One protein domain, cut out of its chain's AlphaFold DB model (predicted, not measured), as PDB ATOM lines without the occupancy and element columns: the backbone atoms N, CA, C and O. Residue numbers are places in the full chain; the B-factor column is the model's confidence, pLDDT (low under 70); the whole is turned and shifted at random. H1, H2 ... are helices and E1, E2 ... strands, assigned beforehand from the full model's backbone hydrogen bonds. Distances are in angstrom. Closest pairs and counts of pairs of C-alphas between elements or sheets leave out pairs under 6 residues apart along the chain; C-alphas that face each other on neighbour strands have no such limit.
ATOM      1  N   ALA A 309      37.305  23.349  -1.608       97.31
ATOM      2  CA  ALA A 309      37.835  22.001  -1.544       97.31
ATOM      3  C   ALA A 309      37.424  21.084  -2.715       97.31
ATOM      4  O   ALA A 309      37.928  19.969  -2.768       97.31
ATOM      5  N   ALA A 310      36.578  21.495  -3.666       97.38
ATOM      6  CA  ALA A 310      36.273  20.704  -4.868       97.38
ATOM      7  C   ALA A 310      37.474  20.594  -5.836       97.38
ATOM      8  O   ALA A 310      37.491  19.744  -6.728       97.38
ATOM      9  N   GLY A 311      38.519  21.398  -5.613       95.50
ATOM     10  CA  GLY A 311      39.807  21.287  -6.289       95.50
ATOM     11  C   GLY A 311      39.874  21.979  -7.651       95.50
ATOM     12  O   GLY A 311      38.947  22.647  -8.110       95.50
ATOM     13  N   GLU A 312      41.013  21.810  -8.316       97.00
ATOM     14  CA  GLU A 312      41.340  22.485  -9.581       97.00
ATOM     15  C   GLU A 312      41.053  21.640 -10.832       97.00
ATOM     16  O   GLU A 312      41.357  22.058 -11.947       97.00
ATOM     17  N   GLY A 313      40.496  20.436 -10.665       96.94
ATOM     18  CA  GLY A 313      40.136  19.559 -11.780       96.94
ATOM     19  C   GLY A 313      41.321  19.101 -12.639       96.94
ATOM     20  O   GLY A 313      41.151  18.863 -13.834       96.94
ATOM     21  N   ALA A 314      42.515  18.977 -12.046       97.50
ATOM     22  CA  ALA A 314      43.776  18.679 -12.736       97.50
ATOM     23  C   ALA A 314      43.741  17.432 -13.642       97.50
ATOM     24  O   ALA A 314      44.500  17.353 -14.606       97.50
ATOM     25  N   HIS A 315      42.861  16.471 -13.358       97.94
ATOM     26  CA  HIS A 315      42.787  15.200 -14.077       97.94
ATOM     27  C   HIS A 315      41.671  15.127 -15.131       97.94
ATOM     28  O   HIS A 315      41.453  14.061 -15.701       97.94
ATOM     29  N   GLY A 316      40.960  16.225 -15.414       97.94
ATOM     30  CA  GLY A 316      39.867  16.203 -16.391       97.94
ATOM     31  C   GLY A 316      38.695  15.325 -15.939       97.94
ATOM     32  O   GLY A 316      38.431  15.205 -14.744       97.94
ATOM     33  N   ALA A 317      37.915  14.788 -16.875       98.00
ATOM     34  CA  ALA A 317      36.792  13.898 -16.569       98.00
ATOM     35  C   ALA A 317      37.290  12.459 -16.358       98.00
ATOM     36  O   ALA A 317      38.045  11.951 -17.187       98.00
ATOM     37  N   LEU A 318      36.860  11.799 -15.277       98.19
ATOM     38  CA  LEU A 318      37.309  10.452 -14.912       98.19
ATOM     39  C   LEU A 318      36.147   9.451 -14.775       98.19
ATOM     40  O   LEU A 318      35.143   9.729 -14.118       98.19
ATOM     41  N   ASP A 319      36.335   8.260 -15.346       98.00
ATOM     42  CA  ASP A 319      35.559   7.039 -15.077       98.00
ATOM     43  C   ASP A 319      36.495   6.035 -14.392       98.00
ATOM     44  O   ASP A 319      37.391   5.471 -15.026       98.00
ATOM     45  N   LEU A 320      36.360   5.894 -13.073       98.25
ATOM     46  CA  LEU A 320      37.276   5.112 -12.248       98.25
ATOM     47  C   LEU A 320      36.993   3.618 -12.370       98.25
ATOM     48  O   LEU A 320      35.845   3.172 -12.348       98.25
ATOM     49  N   ARG A 321      38.073   2.833 -12.463       97.56
ATOM     50  CA  ARG A 321      38.040   1.368 -12.543       97.56
ATOM     51  C   ARG A 321      39.294   0.786 -11.895       97.56
ATOM     52  O   ARG A 321      40.387   1.291 -12.130       97.56
ATOM     53  N   GLY A 322      39.152  -0.321 -11.171       97.19
ATOM     54  CA  GLY A 322      40.283  -1.030 -10.574       97.19
ATOM     55  C   GLY A 322      40.861  -0.309  -9.356       97.19
ATOM     56  O   GLY A 322      40.117   0.216  -8.537       97.19
ATOM     57  N   LEU A 323      42.185  -0.326  -9.212       97.00
ATOM     58  CA  LEU A 323      42.877   0.301  -8.085       97.00
ATOM     59  C   LEU A 323      43.067   1.805  -8.324       97.00
ATOM     60  O   LEU A 323      43.589   2.200  -9.365       97.00
ATOM     61  N   GLU A 324      42.713   2.616  -7.332       97.06
ATOM     62  CA  GLU A 324      42.969   4.054  -7.271       97.06
ATOM     63  C   GLU A 324      43.720   4.382  -5.974       97.06
ATOM     64  O   GLU A 324      43.129   4.530  -4.907       97.06
ATOM     65  N   ASP A 325      45.046   4.465  -6.056       93.00
ATOM     66  CA  ASP A 325      45.938   4.615  -4.903       93.00
ATOM     67  C   ASP A 325      46.443   6.051  -4.692       93.00
ATOM     68  O   ASP A 325      47.305   6.285  -3.836       93.00
ATOM     69  N   ARG A 326      45.900   7.045  -5.409       96.00
ATOM     70  CA  ARG A 326      46.214   8.460  -5.164       96.00
ATOM     71  C   ARG A 326      45.553   8.946  -3.876       96.00
ATOM     72  O   ARG A 326      44.430   8.578  -3.540       96.00
ATOM     73  N   HIS A 327      46.274   9.751  -3.098       95.62
ATOM     74  CA  HIS A 327      45.757  10.297  -1.833       95.62
ATOM     75  C   HIS A 327      44.765  11.440  -2.053       95.62
ATOM     76  O   HIS A 327      43.882  11.673  -1.232       95.62
ATOM     77  N   ASP A 328      44.913  12.146  -3.172       97.31
ATOM     78  CA  ASP A 328      44.113  13.311  -3.511       97.31
ATOM     79  C   ASP A 328      43.844  13.339  -5.017       97.31
ATOM     80  O   ASP A 328      44.714  13.680  -5.825       97.31
ATOM     81  N   LEU A 329      42.643  12.920  -5.401       97.94
ATOM     82  CA  LEU A 329      42.211  12.830  -6.784       97.94
ATOM     83  C   LEU A 329      41.329  14.025  -7.133       97.94
ATOM     84  O   LEU A 329      40.216  14.124  -6.633       97.94
ATOM     85  N   GLN A 330      41.801  14.889  -8.037       98.06
ATOM     86  CA  GLN A 330      41.078  16.101  -8.440       98.06
ATOM     87  C   GLN A 330      40.600  16.036  -9.891       98.06
ATOM     88  O   GLN A 330      41.406  16.169 -10.815       98.06
ATOM     89  N   ALA A 331      39.300  15.858 -10.091       98.56
ATOM     90  CA  ALA A 331      38.667  15.728 -11.398       98.56
ATOM     91  C   ALA A 331      37.759  16.925 -11.723       98.56
ATOM     92  O   ALA A 331      37.381  17.717 -10.864       98.56
ATOM     93  N   THR A 332      37.390  17.064 -12.987       98.50
ATOM     94  CA  THR A 332      36.316  17.971 -13.415       98.50
ATOM     95  C   THR A 332      34.946  17.309 -13.240       98.50
ATOM     96  O   THR A 332      34.024  17.952 -12.756       98.50
ATOM     97  N   THR A 333      34.847  16.004 -13.511       98.00
ATOM     98  CA  THR A 333      33.736  15.104 -13.152       98.00
ATOM     99  C   THR A 333      34.309  13.753 -12.755       98.00
ATOM    100  O   THR A 333      35.308  13.320 -13.337       98.00
ATOM    101  N   LEU A 334      33.668  13.062 -11.815       98.50
ATOM    102  CA  LEU A 334      34.102  11.740 -11.365       98.50
ATOM    103  C   LEU A 334      32.941  10.758 -11.434       98.50
ATOM    104  O   LEU A 334      31.854  11.041 -10.935       98.50
ATOM    105  N   SER A 335      33.175   9.597 -12.035       98.25
ATOM    106  CA  SER A 335      32.172   8.541 -12.131       98.25
ATOM    107  C   SER A 335      32.750   7.164 -11.822       98.25
ATOM    108  O   SER A 335      33.928   6.911 -12.059       98.25
ATOM    109  N   VAL A 336      31.909   6.284 -11.282       98.50
ATOM    110  CA  VAL A 336      32.140   4.840 -11.181       98.50
ATOM    111  C   VAL A 336      30.963   4.166 -11.870       98.50
ATOM    112  O   VAL A 336      29.857   4.135 -11.326       98.50
ATOM    113  N   ALA A 337      31.175   3.668 -13.087       97.94
ATOM    114  CA  ALA A 337      30.105   3.083 -13.890       97.94
ATOM    115  C   ALA A 337      29.449   1.856 -13.227       97.94
ATOM    116  O   ALA A 337      30.081   1.099 -12.489       97.94
ATOM    117  N   LYS A 338      28.175   1.601 -13.548       96.88
ATOM    118  CA  LYS A 338      27.457   0.407 -13.079       96.88
ATOM    119  C   LYS A 338      28.213  -0.870 -13.463       96.88
ATOM    120  O   LYS A 338      28.545  -1.076 -14.628       96.88
ATOM    121  N   GLY A 339      28.461  -1.733 -12.478       95.88
ATOM    122  CA  GLY A 339      29.242  -2.964 -12.637       95.88
ATOM    123  C   GLY A 339      30.763  -2.781 -12.547       95.88
ATOM    124  O   GLY A 339      31.473  -3.783 -12.478       95.88
ATOM    125  N   ALA A 340      31.273  -1.545 -12.502       98.00
ATOM    126  CA  ALA A 340      32.672  -1.289 -12.185       98.00
ATOM    127  C   ALA A 340      32.948  -1.545 -10.696       98.00
ATOM    128  O   ALA A 340      32.069  -1.394  -9.846       98.00
ATOM    129  N   GLN A 341      34.185  -1.937 -10.406       98.19
ATOM    130  CA  GLN A 341      34.712  -2.156  -9.063       98.19
ATOM    131  C   GLN A 341      35.939  -1.263  -8.911       98.19
ATOM    132  O   GLN A 341      36.857  -1.345  -9.735       98.19
ATOM    133  N   VAL A 342      35.929  -0.399  -7.901       98.44
ATOM    134  CA  VAL A 342      37.021   0.522  -7.592       98.44
ATOM    135  C   VAL A 342      37.475   0.292  -6.162       98.44
ATOM    136  O   VAL A 342      36.656   0.314  -5.249       98.44
ATOM    137  N   ASP A 343      38.773   0.089  -5.973       97.50
ATOM    138  CA  ASP A 343      39.417  -0.012  -4.664       97.50
ATOM    139  C   ASP A 343      40.287   1.229  -4.444       97.50
ATOM    140  O   ASP A 343      41.190   1.500  -5.234       97.50
ATOM    141  N   LEU A 344      40.024   1.975  -3.372       96.75
ATOM    142  CA  LEU A 344      40.788   3.162  -2.964       96.75
ATOM    143  C   LEU A 344      42.112   2.826  -2.253       96.75
ATOM    144  O   LEU A 344      42.770   3.695  -1.668       96.75
ATOM    145  N   GLY A 345      42.485   1.548  -2.274       92.31
ATOM    146  CA  GLY A 345      43.721   1.021  -1.738       92.31
ATOM    147  C   GLY A 345      43.691   0.822  -0.223       92.31
ATOM    148  O   GLY A 345      42.930   1.440   0.526       92.31
ATOM    149  N   ALA A 346      44.604  -0.033   0.239       88.69
ATOM    150  CA  ALA A 346      44.765  -0.376   1.652       88.69
ATOM    151  C   ALA A 346      45.756   0.524   2.411       88.69
ATOM    152  O   ALA A 346      46.030   0.296   3.587       88.69
ATOM    153  N   GLY A 347      46.329   1.531   1.744       86.50
ATOM    154  CA  GLY A 347      47.290   2.437   2.372       86.50
ATOM    155  C   GLY A 347      46.664   3.247   3.521       86.50
ATOM    156  O   GLY A 347      45.488   3.631   3.417       86.50
ATOM    157  N   PRO A 348      47.436   3.535   4.591       85.19
ATOM    158  CA  PRO A 348      47.002   4.444   5.649       85.19
ATOM    159  C   PRO A 348      46.804   5.871   5.108       85.19
ATOM    160  O   PRO A 348      47.117   6.163   3.949       85.19
ATOM    161  N   GLY A 349      46.261   6.746   5.951       91.06
ATOM    162  CA  GLY A 349      46.166   8.175   5.662       91.06
ATOM    163  C   GLY A 349      44.892   8.628   4.963       91.06
ATOM    164  O   GLY A 349      43.949   7.864   4.751       91.06
ATOM    165  N   LEU A 350      44.851   9.907   4.607       94.62
ATOM    166  CA  LEU A 350      43.668  10.544   4.038       94.62
ATOM    167  C   LEU A 350      43.499  10.144   2.561       94.62
ATOM    168  O   LEU A 350      44.466  10.151   1.793       94.62
ATOM    169  N   ARG A 351      42.264   9.816   2.160       97.12
ATOM    170  CA  ARG A 351      41.855   9.647   0.755       97.12
ATOM    171  C   ARG A 351      40.793  10.673   0.421       97.12
ATOM    172  O   ARG A 351      39.721  10.653   1.021       97.12
ATOM    173  N   VAL A 352      41.077  11.532  -0.551       98.25
ATOM    174  CA  VAL A 352      40.122  12.530  -1.036       98.25
ATOM    175  C   VAL A 352      39.848  12.308  -2.513       98.25
ATOM    176  O   VAL A 352      40.760  12.363  -3.337       98.25
ATOM    177  N   LEU A 353      38.582  12.083  -2.844       98.56
ATOM    178  CA  LEU A 353      38.078  12.074  -4.208       98.56
ATOM    179  C   LEU A 353      37.259  13.341  -4.390       98.56
ATOM    180  O   LEU A 353      36.226  13.503  -3.745       98.56
ATOM    181  N   ARG A 354      37.714  14.244  -5.255       98.25
ATOM    182  CA  ARG A 354      37.034  15.516  -5.493       98.25
ATOM    183  C   ARG A 354      36.775  15.756  -6.974       98.25
ATOM    184  O   ARG A 354      37.626  15.463  -7.816       98.25
ATOM    185  N   ALA A 355      35.607  16.304  -7.285       98.62
ATOM    186  CA  ALA A 355      35.256  16.753  -8.623       98.62
ATOM    187  C   ALA A 355      34.678  18.169  -8.598       98.62
ATOM    188  O   ALA A 355      33.899  18.505  -7.710       98.62
ATOM    189  N   GLN A 356      35.015  18.981  -9.602       98.50
ATOM    190  CA  GLN A 356      34.451  20.329  -9.753       98.50
ATOM    191  C   GLN A 356      32.947  20.301 -10.054       98.50
ATOM    192  O   GLN A 356      32.201  21.115  -9.532       98.50
ATOM    193  N   GLY A 357      32.498  19.375 -10.897       98.06
ATOM    194  CA  GLY A 357      31.089  19.141 -11.184       98.06
ATOM    195  C   GLY A 357      30.532  18.012 -10.324       98.06
ATOM    196  O   GLY A 357      30.688  17.993  -9.100       98.06
ATOM    197  N   ARG A 358      29.889  17.053 -10.989       97.44
ATOM    198  CA  ARG A 358      29.248  15.898 -10.356       97.44
ATOM    199  C   ARG A 358      30.236  14.798  -9.951       97.44
ATOM    200  O   ARG A 358      31.176  14.484 -10.693       97.44
ATOM    201  N   VAL A 359      29.942  14.144  -8.826       98.38
ATOM    202  CA  VAL A 359      30.479  12.822  -8.463       98.38
ATOM    203  C   VAL A 359      29.348  11.794  -8.545       98.38
ATOM    204  O   VAL A 359      28.302  11.981  -7.929       98.38
ATOM    205  N   HIS A 360      29.528  10.711  -9.308       97.88
ATOM    206  CA  HIS A 360      28.493   9.689  -9.509       97.88
ATOM    207  C   HIS A 360      29.014   8.262  -9.320       97.88
ATOM    208  O   HIS A 360      29.805   7.769 -10.118       97.88
ATOM    209  N   ILE A 361      28.535   7.572  -8.289       98.12
ATOM    210  CA  ILE A 361      28.917   6.201  -7.951       98.12
ATOM    211  C   ILE A 361      27.750   5.262  -8.271       98.12
ATOM    212  O   ILE A 361      26.846   5.086  -7.461       98.12
ATOM    213  N   ALA A 362      27.755   4.666  -9.465       96.56
ATOM    214  CA  ALA A 362      26.758   3.674  -9.888       96.56
ATOM    215  C   ALA A 362      27.256   2.221  -9.764       96.56
ATOM    216  O   ALA A 362      26.458   1.282  -9.797       96.56
ATOM    217  N   GLY A 363      28.574   2.021  -9.685       97.38
ATOM    218  CA  GLY A 363      29.224   0.739  -9.401       97.38
ATOM    219  C   GLY A 363      29.589   0.580  -7.926       97.38
ATOM    220  O   GLY A 363      28.924   1.127  -7.053       97.38
ATOM    221  N   HIS A 364      30.650  -0.171  -7.653       98.19
ATOM    222  CA  HIS A 364      31.175  -0.373  -6.305       98.19
ATOM    223  C   HIS A 364      32.444   0.454  -6.090       98.19
ATOM    224  O   HIS A 364      33.391   0.349  -6.874       98.19
ATOM    225  N   LEU A 365      32.467   1.239  -5.018       98.38
ATOM    226  CA  LEU A 365      33.613   1.995  -4.537       98.38
ATOM    227  C   LEU A 365      33.962   1.518  -3.123       98.38
ATOM    228  O   LEU A 365      33.201   1.724  -2.181       98.38
ATOM    229  N   GLY A 366      35.109   0.863  -2.990       97.12
ATOM    230  CA  GLY A 366      35.558   0.222  -1.764       97.12
ATOM    231  C   GLY A 366      36.808   0.870  -1.175       97.12
ATOM    232  O   GLY A 366      37.673   1.344  -1.911       97.12
ATOM    233  N   ARG A 367      36.950   0.837   0.152       94.62
ATOM    234  CA  ARG A 367      38.228   1.091   0.828       94.62
ATOM    235  C   ARG A 367      38.387   0.247   2.086       94.62
ATOM    236  O   ARG A 367      37.522   0.273   2.963       94.62
ATOM    237  N   ARG A 368      39.523  -0.445   2.221       91.94
ATOM    238  CA  ARG A 368      39.851  -1.242   3.416       91.94
ATOM    239  C   ARG A 368      41.310  -1.075   3.839       91.94
ATOM    240  O   ARG A 368      42.192  -1.591   3.168       91.94
ATOM    241  N   ILE A 369      41.572  -0.408   4.967       85.19
ATOM    242  CA  ILE A 369      42.950  -0.179   5.473       85.19
ATOM    243  C   ILE A 369      43.531  -1.414   6.201       85.19
ATOM    244  O   ILE A 369      44.746  -1.570   6.309       85.19
ATOM    245  N   SER A 370      42.697  -2.339   6.683       71.69
ATOM    246  CA  SER A 370      43.136  -3.551   7.392       71.69
ATOM    247  C   SER A 370      42.372  -4.790   6.918       71.69
ATOM    248  O   SER A 370      41.187  -4.719   6.608       71.69
ATOM    249  N   GLN A 371      43.056  -5.942   6.870       55.78
ATOM    250  CA  GLN A 371      42.483  -7.239   6.462       55.78
ATOM    251  C   GLN A 371      41.562  -7.884   7.512       55.78
ATOM    252  O   GLN A 371      41.011  -8.953   7.271       55.78
ATOM    253  N   THR A 372      41.407  -7.287   8.694       53.31
ATOM    254  CA  THR A 372      40.423  -7.764   9.667       53.31
ATOM    255  C   THR A 372      39.035  -7.322   9.215       53.31
ATOM    256  O   THR A 372      38.765  -6.125   9.214       53.31
ATOM    257  N   ASP A 373      38.176  -8.283   8.858       45.81
ATOM    258  CA  ASP A 373      36.775  -8.075   8.443       45.81
ATOM    259  C   ASP A 373      35.889  -7.436   9.529       45.81
ATOM    260  O   ASP A 373      34.759  -7.043   9.249       45.81
ATOM    261  N   GLU A 374      36.379  -7.302  10.763       44.81
ATOM    262  CA  GLU A 374      35.664  -6.566  11.799       44.81
ATOM    263  C   GLU A 374      35.932  -5.058  11.665       44.81
ATOM    264  O   GLU A 374      37.098  -4.641  11.739       44.81
ATOM    265  N   PRO A 375      34.876  -4.227  11.526       44.56
ATOM    266  CA  PRO A 375      34.986  -2.796  11.722       44.56
ATOM    267  C   PRO A 375      35.419  -2.585  13.167       44.56
ATOM    268  O   PRO A 375      34.611  -2.580  14.094       44.56
ATOM    269  N   ARG A 376      36.728  -2.446  13.387       42.75
ATOM    270  CA  ARG A 376      37.196  -1.887  14.644       42.75
ATOM    271  C   ARG A 376      36.596  -0.491  14.685       42.75
ATOM    272  O   ARG A 376      36.813   0.241  13.715       42.75
ATOM    273  N   PRO A 377      35.867  -0.102  15.747       43.44
ATOM    274  CA  PRO A 377      35.646   1.311  15.971       43.44
ATOM    275  C   PRO A 377      37.037   1.930  15.893       43.44
ATOM    276  O   PRO A 377      37.927   1.568  16.671       43.44
ATOM    277  N   GLY A 378      37.263   2.760  14.864       42.78
ATOM    278  CA  GLY A 378      38.465   3.580  14.804       42.78
ATOM    279  C   GLY A 378      38.639   4.204  16.188       42.78
ATOM    280  O   GLY A 378      37.612   4.434  16.839       42.78
ATOM    281  N   PRO A 379      39.881   4.376  16.683       40.31
ATOM    282  CA  PRO A 379      40.107   4.909  18.024       40.31
ATOM    283  C   PRO A 379      39.128   6.053  18.217       40.31
ATOM    284  O   PRO A 379      39.119   6.943  17.368       40.31
ATOM    285  N   ALA A 380      38.223   5.937  19.201       40.91
ATOM    286  CA  ALA A 380      37.241   6.972  19.483       40.91
ATOM    287  C   ALA A 380      38.050   8.259  19.551       40.91
ATOM    288  O   ALA A 380      38.858   8.377  20.471       40.91
ATOM    289  N   ILE A 381      37.980   9.095  18.508       47.19
ATOM    290  CA  ILE A 381      38.888  10.231  18.384       47.19
ATOM    291  C   ILE A 381      38.524  11.088  19.593       47.19
ATOM    292  O   ILE A 381      37.371  11.516  19.683       47.19
ATOM    293  N   PRO A 382      39.395  11.210  20.612       35.06
ATOM    294  CA  PRO A 382      38.991  11.848  21.850       35.06
ATOM    295  C   PRO A 382      38.833  13.343  21.558       35.06
ATOM    296  O   PRO A 382      39.825  14.033  21.344       35.06
ATOM    297  N   GLY A 383      37.588  13.822  21.517       51.41
ATOM    298  CA  GLY A 383      37.236  15.181  21.094       51.41
ATOM    299  C   GLY A 383      36.670  15.217  19.673       51.41
ATOM    300  O   GLY A 383      37.072  14.436  18.814       51.41
ATOM    301  N   HIS A 384      35.705  16.108  19.419       55.81
ATOM    302  CA  HIS A 384      35.226  16.361  18.059       55.81
ATOM    303  C   HIS A 384      36.439  16.637  17.145       55.81
ATOM    304  O   HIS A 384      37.261  17.483  17.492       55.81
ATOM    305  N   PRO A 385      36.585  15.964  15.984       66.44
ATOM    306  CA  PRO A 385      37.704  16.208  15.067       66.44
ATOM    307  C   PRO A 385      37.621  17.582  14.381       66.44
ATOM    308  O   PRO A 385      38.479  17.911  13.565       66.44
ATOM    309  N   TYR A 386      36.601  18.373  14.702       76.94
ATOM    310  CA  TYR A 386      36.313  19.683  14.143       76.94
ATOM    311  C   TYR A 386      36.587  20.747  15.198       76.94
ATOM    312  O   TYR A 386      36.283  20.552  16.376       76.94
ATOM    313  N   VAL A 387      37.164  21.861  14.766       81.75
ATOM    314  CA  VAL A 387      37.172  23.092  15.554       81.75
ATOM    315  C   VAL A 387      35.956  23.911  15.122       81.75
ATOM    316  O   VAL A 387      35.724  24.029  13.922       81.75
ATOM    317  N   ASP A 388      35.185  24.451  16.069       75.69
ATOM    318  CA  ASP A 388      33.993  25.259  15.764       75.69
ATOM    319  C   ASP A 388      34.325  26.361  14.740       75.69
ATOM    320  O   ASP A 388      35.247  27.164  14.940       75.69
ATOM    321  N   GLY A 389      33.587  26.381  13.627       81.88
ATOM    322  CA  GLY A 389      33.789  27.317  12.518       81.88
ATOM    323  C   GLY A 389      35.029  27.080  11.637       81.88
ATOM    324  O   GLY A 389      35.373  27.958  10.840       81.88
ATOM    325  N   GLU A 390      35.717  25.938  11.751       91.62
ATOM    326  CA  GLU A 390      36.829  25.561  10.864       91.62
ATOM    327  C   GLU A 390      36.344  25.395   9.416       91.62
ATOM    328  O   GLU A 390      35.287  24.817   9.149       91.62
ATOM    329  N   SER A 391      37.118  25.898   8.451       95.06
ATOM    330  CA  SER A 391      36.775  25.715   7.037       95.06
ATOM    331  C   SER A 391      37.095  24.293   6.569       95.06
ATOM    332  O   SER A 391      38.030  23.652   7.058       95.06
ATOM    333  N   LEU A 392      36.374  23.800   5.561       95.38
ATOM    334  CA  LEU A 392      36.619  22.464   5.015       95.38
ATOM    335  C   LEU A 392      38.059  22.304   4.495       95.38
ATOM    336  O   LEU A 392      38.663  21.245   4.676       95.38
ATOM    337  N   SER A 393      38.642  23.330   3.864       95.81
ATOM    338  CA  SER A 393      40.037  23.254   3.395       95.81
ATOM    339  C   SER A 393      41.032  23.222   4.554       95.81
ATOM    340  O   SER A 393      41.980  22.441   4.485       95.81
ATOM    341  N   GLN A 394      40.810  24.002   5.621       95.19
ATOM    342  CA  GLN A 394      41.656  23.977   6.825       95.19
ATOM    343  C   GLN A 394      41.643  22.593   7.477       95.19
ATOM    344  O   GLN A 394      42.697  22.026   7.769       95.19
ATOM    345  N   TRP A 395      40.450  22.010   7.606       95.06
ATOM    346  CA  TRP A 395      40.283  20.663   8.132       95.06
ATOM    347  C   TRP A 395      41.000  19.613   7.270       95.06
ATOM    348  O   TRP A 395      41.729  18.776   7.797       95.06
ATOM    349  N   LEU A 396      40.873  19.679   5.936       95.94
ATOM    350  CA  LEU A 396      41.563  18.759   5.019       95.94
ATOM    351  C   LEU A 396      43.091  18.881   5.092       95.94
ATOM    352  O   LEU A 396      43.796  17.878   4.973       95.94
ATOM    353  N   GLU A 397      43.620  20.096   5.251       95.44
ATOM    354  CA  GLU A 397      45.055  20.332   5.431       95.44
ATOM    355  C   GLU A 397      45.564  19.702   6.729       95.44
ATOM    356  O   GLU A 397      46.566  18.982   6.702       95.44
ATOM    357  N   ARG A 398      44.837  19.901   7.833       93.69
ATOM    358  CA  ARG A 398      45.153  19.317   9.139       93.69
ATOM    359  C   ARG A 398      45.054  17.792   9.126       93.69
ATOM    360  O   ARG A 398      46.018  17.121   9.484       93.69
ATOM    361  N   ALA A 399      43.957  17.244   8.602       91.31
ATOM    362  CA  ALA A 399      43.753  15.804   8.450       91.31
ATOM    363  C   ALA A 399      44.862  15.143   7.614       91.31
ATOM    364  O   ALA A 399      45.286  14.027   7.910       91.31
ATOM    365  N   ARG A 400      45.367  15.837   6.581       94.06
ATOM    366  CA  ARG A 400      46.504  15.365   5.778       94.06
ATOM    367  C   ARG A 400      47.824  15.440   6.549       94.06
ATOM    368  O   ARG A 400      48.613  14.506   6.465       94.06
ATOM    369  N   ALA A 401      48.074  16.530   7.274       92.25
ATOM    370  CA  ALA A 401      49.296  16.710   8.061       92.25
ATOM    371  C   ALA A 401      49.415  15.687   9.205       92.25
ATOM    372  O   ALA A 401      50.518  15.256   9.534       92.25
ATOM    373  N   GLU A 402      48.282  15.284   9.777       88.88
ATOM    374  CA  GLU A 402      48.189  14.297  10.856       88.88
ATOM    375  C   GLU A 402      47.975  12.849  10.359       88.88
ATOM    376  O   GLU A 402      47.810  11.941  11.172       88.88
ATOM    377  N   ASP A 403      47.985  12.621   9.039       87.44
ATOM    378  CA  ASP A 403      47.804  11.313   8.387       87.44
ATOM    379  C   ASP A 403      46.527  10.561   8.817       87.44
ATOM    380  O   ASP A 403      46.508   9.347   9.045       87.44
ATOM    381  N   TRP A 404      45.418  11.291   8.942       90.25
ATOM    382  CA  TRP A 404      44.153  10.714   9.380       90.25
ATOM    383  C   TRP A 404      43.602   9.712   8.359       90.25
ATOM    384  O   TRP A 404      43.505  10.039   7.177       90.25
ATOM    385  N   PRO A 405      43.130   8.525   8.781       92.19
ATOM    386  CA  PRO A 405      42.700   7.456   7.882       92.19
ATOM    387  C   PRO A 405      41.293   7.675   7.290       92.19
ATOM    388  O   PRO A 405      40.518   6.734   7.202       92.19
ATOM    389  N   TRP A 406      40.922   8.900   6.915       93.44
ATOM    390  CA  TRP A 406      39.567   9.244   6.462       93.44
ATOM    391  C   TRP A 406      39.380   9.025   4.968       93.44
ATOM    392  O   TRP A 406      40.322   9.183   4.185       93.44
ATOM    393  N   THR A 407      38.152   8.703   4.571       96.88
ATOM    394  CA  THR A 407      37.710   8.739   3.175       96.88
ATOM    395  C   THR A 407      36.784   9.929   2.982       96.88
ATOM    396  O   THR A 407      35.820  10.096   3.722       96.88
ATOM    397  N   VAL A 408      37.083  10.766   1.994       97.69
ATOM    398  CA  VAL A 408      36.353  12.005   1.737       97.69
ATOM    399  C   VAL A 408      35.946  12.063   0.272       97.69
ATOM    400  O   VAL A 408      36.790  11.916  -0.613       97.69
ATOM    401  N   LEU A 409      34.660  12.298   0.016       98.50
ATOM    402  CA  LEU A 409      34.120  12.538  -1.320       98.50
ATOM    403  C   LEU A 409      33.602  13.973  -1.398       98.50
ATOM    404  O   LEU A 409      32.809  14.384  -0.555       98.50
ATOM    405  N   ILE A 410      34.041  14.727  -2.405       98.56
ATOM    406  CA  ILE A 410      33.688  16.140  -2.584       98.56
ATOM    407  C   ILE A 410      33.185  16.371  -4.008       98.56
ATOM    408  O   ILE A 410      33.923  16.173  -4.972       98.56
ATOM    409  N   ALA A 411      31.952  16.839  -4.149       98.44
ATOM    410  CA  ALA A 411      31.406  17.316  -5.415       98.44
ATOM    411  C   ALA A 411      31.206  18.834  -5.362       98.44
ATOM    412  O   ALA A 411      30.645  19.353  -4.398       98.44
ATOM    413  N   GLY A 412      31.628  19.563  -6.394       97.75
ATOM    414  CA  GLY A 412      31.236  20.966  -6.547       97.75
ATOM    415  C   GLY A 412      29.781  21.125  -7.002       97.75
ATOM    416  O   GLY A 412      29.167  22.142  -6.699       97.75
ATOM    417  N   GLY A 413      29.220  20.107  -7.664       97.06
ATOM    418  CA  GLY A 413      27.787  19.938  -7.919       97.06
ATOM    419  C   GLY A 413      27.151  18.913  -6.973       97.06
ATOM    420  O   GLY A 413      27.359  18.975  -5.761       97.06
ATOM    421  N   ASP A 414      26.387  17.970  -7.526       96.31
ATOM    422  CA  ASP A 414      25.754  16.878  -6.778       96.31
ATOM    423  C   ASP A 414      26.731  15.715  -6.536       96.31
ATOM    424  O   ASP A 414      27.565  15.369  -7.383       96.31
ATOM    425  N   LEU A 415      26.555  15.052  -5.394       96.62
ATOM    426  CA  LEU A 415      27.159  13.765  -5.071       96.62
ATOM    427  C   LEU A 415      26.067  12.693  -5.108       96.62
ATOM    428  O   LEU A 415      25.145  12.717  -4.298       96.62
ATOM    429  N   VAL A 416      26.172  11.751  -6.041       94.75
ATOM    430  CA  VAL A 416      25.138  10.735  -6.282       94.75
ATOM    431  C   VAL A 416      25.707   9.335  -6.104       94.75
ATOM    432  O   VAL A 416      26.696   8.989  -6.750       94.75
ATOM    433  N   ILE A 417      25.072   8.526  -5.259       94.81
ATOM    434  CA  ILE A 417      25.457   7.148  -4.949       94.81
ATOM    435  C   ILE A 417      24.257   6.235  -5.223       94.81
ATOM    436  O   ILE A 417      23.366   6.090  -4.386       94.81
ATOM    437  N   ASP A 418      24.258   5.600  -6.394       91.19
ATOM    438  CA  ASP A 418      23.249   4.608  -6.803       91.19
ATOM    439  C   ASP A 418      23.738   3.169  -6.558       91.19
ATOM    440  O   ASP A 418      22.942   2.236  -6.460       91.19
ATOM    441  N   GLY A 419      25.060   2.985  -6.513       93.50
ATOM    442  CA  GLY A 419      25.728   1.706  -6.296       93.50
ATOM    443  C   GLY A 419      26.137   1.482  -4.840       93.50
ATOM    444  O   GLY A 419      25.402   1.817  -3.916       93.50
ATOM    445  N   ASP A 420      27.320   0.913  -4.633       95.12
ATOM    446  CA  ASP A 420      27.829   0.575  -3.304       95.12
ATOM    447  C   ASP A 420      29.040   1.449  -2.955       95.12
ATOM    448  O   ASP A 420      30.025   1.469  -3.692       95.12
ATOM    449  N   LEU A 421      28.999   2.119  -1.807       96.88
ATOM    450  CA  LEU A 421      30.146   2.774  -1.181       96.88
ATOM    451  C   LEU A 421      30.471   2.038   0.120       96.88
ATOM    452  O   LEU A 421      29.725   2.148   1.085       96.88
ATOM    453  N   VAL A 422      31.561   1.269   0.144       96.00
ATOM    454  CA  VAL A 422      31.919   0.404   1.282       96.00
ATOM    455  C   VAL A 422      33.301   0.765   1.802       96.00
ATOM    456  O   VAL A 422      34.316   0.440   1.187       96.00
ATOM    457  N   VAL A 423      33.365   1.410   2.959       94.69
ATOM    458  CA  VAL A 423      34.619   1.869   3.565       94.69
ATOM    459  C   VAL A 423      34.729   1.381   5.004       94.69
ATOM    460  O   VAL A 423      33.750   1.361   5.730       94.69
ATOM    461  N   ASN A 424      35.920   1.002   5.467       91.56
ATOM    462  CA  ASN A 424      36.138   0.665   6.885       91.56
ATOM    463  C   ASN A 424      36.755   1.826   7.689       91.56
ATOM    464  O   ASN A 424      37.427   1.619   8.699       91.56
ATOM    465  N   THR A 425      36.544   3.046   7.206       91.19
ATOM    466  CA  THR A 425      37.131   4.289   7.704       91.19
ATOM    467  C   THR A 425      36.046   5.318   7.990       91.19
ATOM    468  O   THR A 425      34.998   5.241   7.348       91.19
ATOM    469  N   PRO A 426      36.326   6.351   8.803       91.56
ATOM    470  CA  PRO A 426      35.528   7.573   8.817       91.56
ATOM    471  C   PRO A 426      35.228   8.096   7.404       91.56
ATOM    472  O   PRO A 426      36.131   8.131   6.557       91.56
ATOM    473  N   LEU A 427      33.973   8.477   7.155       93.81
ATOM    474  CA  LEU A 427      33.477   8.887   5.843       93.81
ATOM    475  C   LEU A 427      32.872  10.293   5.885       93.81
ATOM    476  O   LEU A 427      31.864  10.515   6.548       93.81
ATOM    477  N   LEU A 428      33.447  11.222   5.120       94.75
ATOM    478  CA  LEU A 428      32.906  12.570   4.927       94.75
ATOM    479  C   LEU A 428      32.403  12.740   3.489       94.75
ATOM    480  O   LEU A 428      33.165  12.581   2.532       94.75
ATOM    481  N   LEU A 429      31.127  13.088   3.343       96.31
ATOM    482  CA  LEU A 429      30.486  13.376   2.063       96.31
ATOM    483  C   LEU A 429      30.187  14.873   1.966       96.31
ATOM    484  O   LEU A 429      29.514  15.434   2.829       96.31
ATOM    485  N   VAL A 430      30.667  15.518   0.908       96.75
ATOM    486  CA  VAL A 430      30.512  16.959   0.676       96.75
ATOM    487  C   VAL A 430      29.938  17.190  -0.717       96.75
ATOM    488  O   VAL A 430      30.428  16.623  -1.696       96.75
ATOM    489  N   ALA A 431      28.939  18.062  -0.820       96.44
ATOM    490  CA  ALA A 431      28.393  18.500  -2.099       96.44
ATOM    491  C   ALA A 431      28.139  20.012  -2.092       96.44
ATOM    492  O   ALA A 431      27.648  20.565  -1.112       96.44
ATOM    493  N   GLY A 432      28.447  20.689  -3.195       94.50
ATOM    494  CA  GLY A 432      27.973  22.053  -3.424       94.50
ATOM    495  C   GLY A 432      26.457  22.086  -3.624       94.50
ATOM    496  O   GLY A 432      25.765  22.906  -3.012       94.50
ATOM    497  N   GLY A 433      25.962  21.127  -4.416       92.94
ATOM    498  CA  GLY A 433      24.552  20.791  -4.597       92.94
ATOM    499  C   GLY A 433      24.073  19.764  -3.569       92.94
ATOM    500  O   GLY A 433      24.347  19.900  -2.381       92.94
ATOM    501  N   TRP A 434      23.357  18.735  -4.012       89.19
ATOM    502  CA  TRP A 434      22.732  17.725  -3.153       89.19
ATOM    503  C   TRP A 434      23.560  16.447  -2.997       89.19
ATOM    504  O   TRP A 434      24.223  15.997  -3.934       89.19
ATOM    505  N   ILE A 435      23.447  15.817  -1.824       89.38
ATOM    506  CA  ILE A 435      23.889  14.435  -1.588       89.38
ATOM    507  C   ILE A 435      22.688  13.503  -1.794       89.38
ATOM    508  O   ILE A 435      21.663  13.639  -1.130       89.38
ATOM    509  N   ARG A 436      22.797  12.557  -2.729       85.69
ATOM    510  CA  ARG A 436      21.724  11.622  -3.096       85.69
ATOM    511  C   ARG A 436      22.210  10.194  -2.940       85.69
ATOM    512  O   ARG A 436      23.137   9.790  -3.641       85.69
ATOM    513  N   VAL A 437      21.581   9.433  -2.051       85.75
ATOM    514  CA  VAL A 437      21.943   8.032  -1.814       85.75
ATOM    515  C   VAL A 437      20.735   7.128  -2.040       85.75
ATOM    516  O   VAL A 437      19.879   6.973  -1.174       85.75
ATOM    517  N   GLU A 438      20.676   6.509  -3.215       80.50
ATOM    518  CA  GLU A 438      19.710   5.440  -3.525       80.50
ATOM    519  C   GLU A 438      20.312   4.046  -3.285       80.50
ATOM    520  O   GLU A 438      19.604   3.074  -3.000       80.50
ATOM    521  N   GLY A 439      21.639   3.960  -3.401       82.19
ATOM    522  CA  GLY A 439      22.432   2.757  -3.224       82.19
ATOM    523  C   GLY A 439      22.677   2.380  -1.761       82.19
ATOM    524  O   GLY A 439      21.864   2.640  -0.873       82.19
ATOM    525  N   ARG A 440      23.807   1.719  -1.502       87.00
ATOM    526  CA  ARG A 440      24.243   1.329  -0.155       87.00
ATOM    527  C   ARG A 440      25.502   2.097   0.227       87.00
ATOM    528  O   ARG A 440      26.472   2.104  -0.525       87.00
ATOM    529  N   VAL A 441      25.503   2.674   1.423       90.81
ATOM    530  CA  VAL A 441      26.692   3.255   2.056       90.81
ATOM    531  C   VAL A 441      26.962   2.446   3.322       90.81
ATOM    532  O   VAL A 441      26.077   2.298   4.161       90.81
ATOM    533  N   ASP A 442      28.135   1.823   3.389       90.31
ATOM    534  CA  ASP A 442      28.567   0.973   4.495       90.31
ATOM    535  C   ASP A 442      29.884   1.516   5.049       90.31
ATOM    536  O   ASP A 442      30.897   1.581   4.346       90.31
ATOM    537  N   GLN A 443      29.841   1.943   6.304       89.31
ATOM    538  CA  GLN A 443      30.932   2.558   7.044       89.31
ATOM    539  C   GLN A 443      30.812   2.175   8.524       89.31
ATOM    540  O   GLN A 443      29.750   1.715   8.951       89.31
ATOM    541  N   PRO A 444      31.864   2.362   9.341       83.69
ATOM    542  CA  PRO A 444      31.752   2.126  10.774       83.69
ATOM    543  C   PRO A 444      30.599   2.955  11.386       83.69
ATOM    544  O   PRO A 444      30.485   4.143  11.068       83.69
ATOM    545  N   PRO A 445      29.759   2.371  12.265       76.62
ATOM    546  CA  PRO A 445      28.615   3.071  12.851       76.62
ATOM    547  C   PRO A 445      29.010   4.385  13.535       76.62
ATOM    548  O   PRO A 445      30.016   4.433  14.250       76.62
ATOM    549  N   GLY A 446      28.224   5.444  13.320       76.62
ATOM    550  CA  GLY A 446      28.500   6.776  13.872       76.62
ATOM    551  C   GLY A 446      29.713   7.482  13.251       76.62
ATOM    552  O   GLY A 446      30.203   8.457  13.818       76.62
ATOM    553  N   GLN A 447      30.223   6.989  12.114       86.31
ATOM    554  CA  GLN A 447      31.361   7.576  11.397       86.31
ATOM    555  C   GLN A 447      31.009   8.040   9.978       86.31
ATOM    556  O   GLN A 447      31.821   7.931   9.054       86.31
ATOM    557  N   LEU A 448      29.793   8.560   9.811       87.44
ATOM    558  CA  LEU A 448      29.325   9.199   8.587       87.44
ATOM    559  C   LEU A 448      29.027  10.674   8.849       87.44
ATOM    560  O   LEU A 448      28.239  11.007   9.736       87.44
ATOM    561  N   TRP A 449      29.636  11.547   8.051       88.06
ATOM    562  CA  TRP A 449      29.427  12.989   8.111       88.06
ATOM    563  C   TRP A 449      28.960  13.536   6.775       88.06
ATOM    564  O   TRP A 449      29.533  13.206   5.732       88.06
ATOM    565  N   LEU A 450      27.944  14.397   6.816       88.88
ATOM    566  CA  LEU A 450      27.365  15.032   5.637       88.88
ATOM    567  C   LEU A 450      27.551  16.538   5.728       88.88
ATOM    568  O   LEU A 450      27.093  17.170   6.675       88.88
ATOM    569  N   LEU A 451      28.206  17.108   4.724       86.19
ATOM    570  CA  LEU A 451      28.399  18.544   4.595       86.19
ATOM    571  C   LEU A 451      27.705  19.043   3.326       86.19
ATOM    572  O   LEU A 451      28.347  19.444   2.355       86.19
ATOM    573  N   SER A 452      26.381  18.905   3.321       81.25
ATOM    574  CA  SER A 452      25.428  19.523   2.398       81.25
ATOM    575  C   SER A 452      23.998  19.129   2.800       81.25
ATOM    576  O   SER A 452      23.798  18.352   3.730       81.25
ATOM    577  N   GLU A 453      23.013  19.624   2.055       69.88
ATOM    578  CA  GLU A 453      21.638  19.126   2.085       69.88
ATOM    579  C   GLU A 453      21.528  17.813   1.294       69.88
ATOM    580  O   GLU A 453      22.223  17.606   0.289       69.88
ATOM    581  N   GLY A 454      20.644  16.925   1.747       59.81
ATOM    582  CA  GLY A 454      20.374  15.639   1.112       59.81
ATOM    583  C   GLY A 454      20.476  14.452   2.066       59.81
ATOM    584  O   GLY A 454      20.533  14.611   3.281       59.81
ATOM    585  N   GLY A 455      20.461  13.248   1.499       57.00
ATOM    586  CA  GLY A 455      20.413  11.999   2.251       57.00
ATOM    587  C   GLY A 455      19.957  10.811   1.401       57.00
ATOM    588  O   GLY A 455      20.025  10.832   0.168       57.00
ATOM    589  N   GLY A 456      19.478   9.765   2.071       47.38
ATOM    590  CA  GLY A 456      18.927   8.578   1.432       47.38
ATOM    591  C   GLY A 456      18.368   7.579   2.437       47.38
ATOM    592  O   GLY A 456      18.916   7.427   3.525       47.38
TER     593      GLY A 456
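This is residues 309 to 456 of the 573 residues of the protein "Big_5 domain-containing protein" of Planctomycetaceae bacterium (UniProt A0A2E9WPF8). The chain is wound in stacked turns, a solenoid whose three walls are three parallel sheets: E1 E3 E6 E9 E12, E2 E5 E8 E11 E14, and E4 E7 E10 E13, with neighbouring strands coming from successive turns. Between E7 and E8 the winding is interrupted by a long loop, whose residues 379 to 384 stick out, and by the helix H1, which only grazes the second wall. The printed part has 148 residues with 14 named strands and one named helix, in the order E1 to E7, H1, E8 to E14; the class is mostly strand, though under half of the residues are in named elements. The whole is compact, with a radius of gyration of the C-alphas of 14.2 A, and spans 37 by 35 by 28 A.

E1 is residues 317 to 319, beginning at C-alpha 317 (36.792, 13.898, -16.569). E2 is 328 to 331, E3 333 to 336, E4 341 to 343, E5 351 to 355 with 13.5 A from first to last C-alpha, E6 359 to 361, and E7 364 to 367. H1 is 392 to 401, 14.3 A long, beginning at C-alpha 392 (36.619, 22.464, 5.015). E8 is 407 to 411, 13.7 A, E9 415 to 417, E10 420 to 423, E11 427 to 431, 13.5 A, E12 435 to 437, E13 440 to 442, and E14 448 to 451, ending at C-alpha 451 (28.399, 18.544, 4.595).

In the sheet E2 E5 E8 E11 E14, E5 and E8 are parallel at 8 degrees, with N 353 and O 408 2.9 A apart, within hydrogen-bond range. E11 and E14 are parallel at 20 degrees, with N 451 and O 429 at 2.8 A. H1 is on this sheet but only grazes it, with residues 392 to 400; every O i to N i+4 pair in H1 is within hydrogen-bond range. In the sheet E1 E3 E6 E9 E12, E6 and E9 are parallel at 3 degrees, with N 361 and O 416 at 2.8 A. In the sheet E4 E7 E10 E13, E7 and E10 are parallel at 1 degree, with N 365 and O 420 at 2.8 A. The closest C-alphas of E3 and E5, Thr 333 and Ala 355, are 5.1 A apart. E12 runs on into E13 across a break of 2 residues, at 100 degrees. E1 and E4 are apart.

The two C-alphas farthest apart, those of Gly 339 and Asp 388, are 40.3 A from each other. The printed part has no cut. The link from E7 to H1, 24 residues, is long. Residues 435 to 436 of E12 pair in parallel with residues 454 to 455. The mean pLDDT of the printed part is 87.8; residues 371 to 385 and 453 to 456 are under 70.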